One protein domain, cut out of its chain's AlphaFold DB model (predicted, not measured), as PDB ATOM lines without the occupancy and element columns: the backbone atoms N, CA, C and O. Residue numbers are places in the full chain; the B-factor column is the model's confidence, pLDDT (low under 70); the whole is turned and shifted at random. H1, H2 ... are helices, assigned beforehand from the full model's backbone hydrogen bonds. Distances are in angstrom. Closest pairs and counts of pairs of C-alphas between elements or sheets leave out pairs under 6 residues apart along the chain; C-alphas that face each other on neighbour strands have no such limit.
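This is residues 151 to 184 and 196 to 205 of the 256 residues of the protein "RNA polymerase II subunit B1 CTD phosphatase RPAP2 homolog" of Cyberlindnera fabianii (UniProt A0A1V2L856). Three short helices make a loosely joined group round the first residues of H2: residues 171 to 175 of H2 meet residues 155 to 159 of H1 at a steep angle of 67 degrees, and residues 171 to 172 of H2 only just touch H3, which runs the opposite way to H2. The far end of H2 and the two residues after it, residues 179 to 184, stick out from the rest. The printed part has 44 residues, in the order H1, H2, H3, with no named strand; its class is all helix, with 35 residues in the helices. It is only just compact, close to loose, with a radius of gyration of the C-alphas of 10.7 A, and the C-alphas span 28 by 27 by 17 A.

The longest helix by residues is H1, residues 152 to 164. It touches H2, residues 171 to 182, with residues 155 to 159 alone, and H2 touches it with residues 171 to 175 alone. Their closest C-alphas are those of Tyr 159 and Val 171, 6.2 A apart. The two run opposite ways at a steep tilt of 67 degrees, only just short of about perpendicular. H2 and H3, residues 196 to 205, only just touch, with 3 pairs of C-alphas within 8 A, and H2 does so with residues 171 to 172 alone. Their closest C-alphas are those of Met 172 and Gly 201, 6.8 A apart. H2 and H3 run opposite ways at a shallow tilt of 29 degrees. H1 and H3 are apart. In H1, H2 and H3, every O i to N i+4 pair is within hydrogen-bond range.

H1, 13 residues, begins with C-alpha 152 at (159.530, 123.066, 125.600) and is 18.4 A from first to last C-alpha. H2, 12 residues, begins with C-alpha 171 at (158.289, 130.161, 118.941) and is 17.1 A long by the same measure. H3, 10 residues, is 14.2 A long and ends with C-alpha 205 at (165.250, 126.686, 114.179).

The two C-alphas farthest apart are those of Thr 164 and Asn 184, at 29.5 A. Residues 185 to 195 are not printed, and C-alphas 184 and 196 are 19.7 A apart across this cut. The link from H1 to H2, 6 residues, is short but not tight; the link from H2 to H3 runs across the cut. Residues 179 to 184, of which 179 to 182 belong to H2, stand free. The mean pLDDT of the printed part is 73.9, and 14 residues are under 70: residue 168, residues 179 to 184, residues 196 to 197, residue 199, residue 201 and residues 203 to 205.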
ATOM      1  N   LEU A 151     159.252 124.361 130.210       92.44
ATOM      2  CA  LEU A 151     159.330 123.126 129.424       92.44
ATOM      3  C   LEU A 151     158.982 123.411 127.964       92.44
ATOM      4  O   LEU A 151     158.052 124.162 127.678       92.44
ATOM      5  N   LEU A 152     159.704 122.790 127.029       91.19
ATOM      6  CA  LEU A 152     159.530 123.066 125.600       91.19
ATOM      7  C   LEU A 152     158.108 122.753 125.128       91.19
ATOM      8  O   LEU A 152     157.526 123.517 124.369       91.19
ATOM      9  N   GLU A 153     157.522 121.657 125.598       91.12
ATOM     10  CA  GLU A 153     156.142 121.302 125.277       91.12
ATOM     11  C   GLU A 153     155.132 122.361 125.725       91.12
ATOM     12  O   GLU A 153     154.136 122.535 125.047       91.12
ATOM     13  N   GLU A 154     155.386 123.121 126.795       90.56
ATOM     14  CA  GLU A 154     154.495 124.223 127.188       90.56
ATOM     15  C   GLU A 154     154.567 125.381 126.187       90.56
ATOM     16  O   GLU A 154     153.554 126.007 125.889       90.56
ATOM     17  N   VAL A 155     155.759 125.642 125.641       87.75
ATOM     18  CA  VAL A 155     155.975 126.659 124.603       87.75
ATOM     19  C   VAL A 155     155.321 126.234 123.290       87.75
ATOM     20  O   VAL A 155     154.696 127.058 122.630       87.75
ATOM     21  N   LEU A 156     155.459 124.960 122.913       85.56
ATOM     22  CA  LEU A 156     154.848 124.411 121.701       85.56
ATOM     23  C   LEU A 156     153.318 124.389 121.812       85.56
ATOM     24  O   LEU A 156     152.650 124.873 120.906       85.56
ATOM     25  N   ASP A 157     152.770 123.949 122.949       86.69
ATOM     26  CA  ASP A 157     151.325 123.965 123.203       86.69
ATOM     27  C   ASP A 157     150.756 125.400 123.134       86.69
ATOM     28  O   ASP A 157     149.629 125.614 122.688       86.69
ATOM     29  N   GLU A 158     151.512 126.400 123.597       84.44
ATOM     30  CA  GLU A 158     151.136 127.817 123.511       84.44
ATOM     31  C   GLU A 158     151.274 128.378 122.089       84.44
ATOM     32  O   GLU A 158     150.451 129.185 121.656       84.44
ATOM     33  N   TYR A 159     152.292 127.941 121.343       84.19
ATOM     34  CA  TYR A 159     152.469 128.288 119.934       84.19
ATOM     35  C   TYR A 159     151.306 127.778 119.093       84.19
ATOM     36  O   TYR A 159     150.698 128.563 118.366       84.19
ATOM     37  N   ASP A 160     150.953 126.503 119.246       82.56
ATOM     38  CA  ASP A 160     149.883 125.875 118.478       82.56
ATOM     39  C   ASP A 160     148.545 126.585 118.719       82.56
ATOM     40  O   ASP A 160     147.842 126.890 117.758       82.56
ATOM     41  N   LYS A 161     148.239 126.973 119.968       84.94
ATOM     42  CA  LYS A 161     147.041 127.773 120.295       84.94
ATOM     43  C   LYS A 161     147.020 129.130 119.590       84.94
ATOM     44  O   LYS A 161     146.007 129.532 119.025       84.94
ATOM     45  N   ARG A 162     148.144 129.852 119.586       80.69
ATOM     46  CA  ARG A 162     148.229 131.171 118.932       80.69
ATOM     47  C   ARG A 162     148.113 131.066 117.419       80.69
ATOM     48  O   ARG A 162     147.501 131.931 116.797       80.69
ATOM     49  N   VAL A 163     148.673 130.007 116.838       81.31
ATOM     50  CA  VAL A 163     148.545 129.717 115.409       81.31
ATOM     51  C   VAL A 163     147.098 129.374 115.056       81.31
ATOM     52  O   VAL A 163     146.592 129.904 114.068       81.31
ATOM     53  N   THR A 164     146.398 128.571 115.869       80.25
ATOM     54  CA  THR A 164     144.965 128.291 115.653       80.25
ATOM     55  C   THR A 164     144.100 129.543 115.759       80.25
ATOM     56  O   THR A 164     143.128 129.672 115.020       80.25
ATOM     57  N   ASP A 165     144.501 130.506 116.590       81.38
ATOM     58  CA  ASP A 165     143.828 131.802 116.739       81.38
ATOM     59  C   ASP A 165     144.191 132.809 115.623       81.38
ATOM     60  O   ASP A 165     143.774 133.970 115.654       81.38
ATOM     61  N   GLY A 166     144.969 132.389 114.616       76.38
ATOM     62  CA  GLY A 166     145.356 133.209 113.463       76.38
ATOM     63  C   GLY A 166     146.503 134.190 113.731       76.38
ATOM     64  O   GLY A 166     146.764 135.076 112.912       76.38
ATOM     65  N   SER A 167     147.203 134.054 114.858       76.31
ATOM     66  CA  SER A 167     148.345 134.894 115.213       76.31
ATOM     67  C   SER A 167     149.639 134.364 114.590       76.31
ATOM     68  O   SER A 167     150.032 133.218 114.805       76.31
ATOM     69  N   GLN A 168     150.353 135.210 113.844       68.00
ATOM     70  CA  GLN A 168     151.699 134.892 113.357       68.00
ATOM     71  C   GLN A 168     152.751 135.256 114.414       68.00
ATOM     72  O   GLN A 168     153.415 136.285 114.319       68.00
ATOM     73  N   THR A 169     152.904 134.417 115.439       75.94
ATOM     74  CA  THR A 169     153.972 134.551 116.449       75.94
ATOM     75  C   THR A 169     155.043 133.496 116.241       75.94
ATOM     76  O   THR A 169     154.702 132.338 116.037       75.94
ATOM     77  N   SER A 170     156.330 133.843 116.321       81.25
ATOM     78  CA  SER A 170     157.404 132.841 116.317       81.25
ATOM     79  C   SER A 170     157.501 132.133 117.671       81.25
ATOM     80  O   SER A 170     157.208 132.724 118.709       81.25
ATOM     81  N   VAL A 171     157.996 130.890 117.691       77.06
ATOM     82  CA  VAL A 171     158.289 130.161 118.941       77.06
ATOM     83  C   VAL A 171     159.241 130.974 119.829       77.06
ATOM     84  O   VAL A 171     159.034 131.078 121.035       77.06
ATOM     85  N   MET A 172     160.224 131.653 119.226       76.31
ATOM     86  CA  MET A 172     161.145 132.543 119.946       76.31
ATOM     87  C   MET A 172     160.452 133.750 120.582       76.31
ATOM     88  O   MET A 172     160.877 134.208 121.641       76.31
ATOM     89  N   ASP A 173     159.377 134.258 119.977       78.81
ATOM     90  CA  ASP A 173     158.622 135.376 120.545       78.81
ATOM     91  C   ASP A 173     157.837 134.930 121.777       78.81
ATOM     92  O   ASP A 173     157.707 135.689 122.735       78.81
ATOM     93  N   ILE A 174     157.372 133.679 121.795       77.62
ATOM     94  CA  ILE A 174     156.702 133.082 122.954       77.62
ATOM     95  C   ILE A 174     157.705 132.869 124.083       77.62
ATOM     96  O   ILE A 174     157.430 133.283 125.204       77.62
ATOM     97  N   VAL A 175     158.894 132.328 123.795       76.06
ATOM     98  CA  VAL A 175     159.964 132.184 124.800       76.06
ATOM     99  C   VAL A 175     160.343 133.546 125.389       76.06
ATOM    100  O   VAL A 175     160.361 133.703 126.607       76.06
ATOM    101  N   ARG A 176     160.559 134.567 124.547       76.81
ATOM    102  CA  ARG A 176     160.831 135.941 125.008       76.81
ATOM    103  C   ARG A 176     159.668 136.525 125.802       76.81
ATOM    104  O   ARG A 176     159.897 137.230 126.778       76.81
ATOM    105  N   SER A 177     158.432 136.244 125.401       73.56
ATOM    106  CA  SER A 177     157.243 136.683 126.130       73.56
ATOM    107  C   SER A 177     157.187 136.046 127.518       73.56
ATOM    108  O   SER A 177     156.912 136.757 128.480       73.56
ATOM    109  N   LEU A 178     157.467 134.747 127.641       71.38
ATOM    110  CA  LEU A 178     157.483 134.033 128.921       71.38
ATOM    111  C   LEU A 178     158.604 134.545 129.834       71.38
ATOM    112  O   LEU A 178     158.351 134.834 131.002       71.38
ATOM    113  N   ASP A 179     159.798 134.771 129.284       64.31
ATOM    114  CA  ASP A 179     160.927 135.349 130.022       64.31
ATOM    115  C   ASP A 179     160.629 136.794 130.465       64.31
ATOM    116  O   ASP A 179     160.811 137.159 131.627       64.31
ATOM    117  N   SER A 180     160.030 137.609 129.587       59.19
ATOM    118  CA  SER A 180     159.640 138.989 129.907       59.19
ATOM    119  C   SER A 180     158.605 139.088 131.033       59.19
ATOM    120  O   SER A 180     158.639 140.043 131.812       59.19
ATOM    121  N   LEU A 181     157.731 138.083 131.175       48.62
ATOM    122  CA  LEU A 181     156.796 137.978 132.297       48.62
ATOM    123  C   LEU A 181     157.507 137.590 133.602       48.62
ATOM    124  O   LEU A 181     157.026 137.931 134.687       48.62
ATOM    125  N   SER A 182     158.673 136.942 133.522       47.31
ATOM    126  CA  SER A 182     159.481 136.633 134.698       47.31
ATOM    127  C   SER A 182     160.360 137.800 135.185       47.31
ATOM    128  O   SER A 182     160.679 137.890 136.378       47.31
ATOM    129  N   LEU A 183     160.659 138.789 134.337       37.03
ATOM    130  CA  LEU A 183     161.595 139.890 134.631       37.03
ATOM    131  C   LEU A 183     161.114 140.989 135.606       37.03
ATOM    132  O   LEU A 183     161.803 141.996 135.787       37.03
ATOM    133  N   ASN A 184     160.026 140.795 136.356       38.84
ATOM    134  CA  ASN A 184     159.688 141.698 137.470       38.84
ATOM    135  C   ASN A 184     160.611 141.559 138.709       38.84
ATOM    136  O   ASN A 184     160.385 142.227 139.720       38.84
ATOM    137  N   VAL A 196     172.373 131.104 126.334       63.53
ATOM    138  CA  VAL A 196     171.293 130.122 126.510       63.53
ATOM    139  C   VAL A 196     170.179 130.369 125.493       63.53
ATOM    140  O   VAL A 196     169.761 129.430 124.820       63.53
ATOM    141  N   MET A 197     169.765 131.623 125.294       65.94
ATOM    142  CA  MET A 197     168.750 131.996 124.304       65.94
ATOM    143  C   MET A 197     169.211 131.755 122.865       65.94
ATOM    144  O   MET A 197     168.406 131.340 122.034       65.94
ATOM    145  N   GLU A 198     170.490 131.963 122.552       71.06
ATOM    146  CA  GLU A 198     171.051 131.645 121.237       71.06
ATOM    147  C   GLU A 198     171.061 130.129 120.991       71.06
ATOM    148  O   GLU A 198     170.671 129.665 119.917       71.06
ATOM    149  N   ASN A 199     171.442 129.336 121.997       67.88
ATOM    150  CA  ASN A 199     171.411 127.875 121.919       67.88
ATOM    151  C   ASN A 199     169.978 127.335 121.804       67.88
ATOM    152  O   ASN A 199     169.728 126.423 121.013       67.88
ATOM    153  N   MET A 200     169.024 127.923 122.533       70.69
ATOM    154  CA  MET A 200     167.596 127.631 122.385       70.69
ATOM    155  C   MET A 200     167.101 128.027 120.991       70.69
ATOM    156  O   MET A 200     166.393 127.249 120.361       70.69
ATOM    157  N   GLY A 201     167.528 129.180 120.469       69.31
ATOM    158  CA  GLY A 201     167.219 129.636 119.115       69.31
ATOM    159  C   GLY A 201     167.642 128.630 118.053       69.31
ATOM    160  O   GLY A 201     166.804 128.185 117.274       69.31
ATOM    161  N   LYS A 202     168.895 128.167 118.100       72.00
ATOM    162  CA  LYS A 202     169.407 127.120 117.198       72.00
ATOM    163  C   LYS A 202     168.600 125.822 117.298       72.00
ATOM    164  O   LYS A 202     168.304 125.191 116.290       72.00
ATOM    165  N   MET A 203     168.199 125.428 118.507       68.19
ATOM    166  CA  MET A 203     167.391 124.221 118.718       68.19
ATOM    167  C   MET A 203     165.962 124.345 118.176       68.19
ATOM    168  O   MET A 203     165.387 123.349 117.735       68.19
ATOM    169  N   LEU A 204     165.395 125.551 118.233       69.50
ATOM    170  CA  LEU A 204     164.053 125.874 117.755       69.50
ATOM    171  C   LEU A 204     164.015 126.108 116.239       69.50
ATOM    172  O   LEU A 204     163.014 125.787 115.603       69.50
ATOM    173  N   GLU A 205     165.094 126.608 115.638       65.44
ATOM    174  CA  GLU A 205     165.250 126.686 114.179       65.44
ATOM    175  C   GLU A 205     165.153 125.293 113.541       65.44
ATOM    176  O   GLU A 205     164.456 125.120 112.546       65.44
TER     177      GLU A 205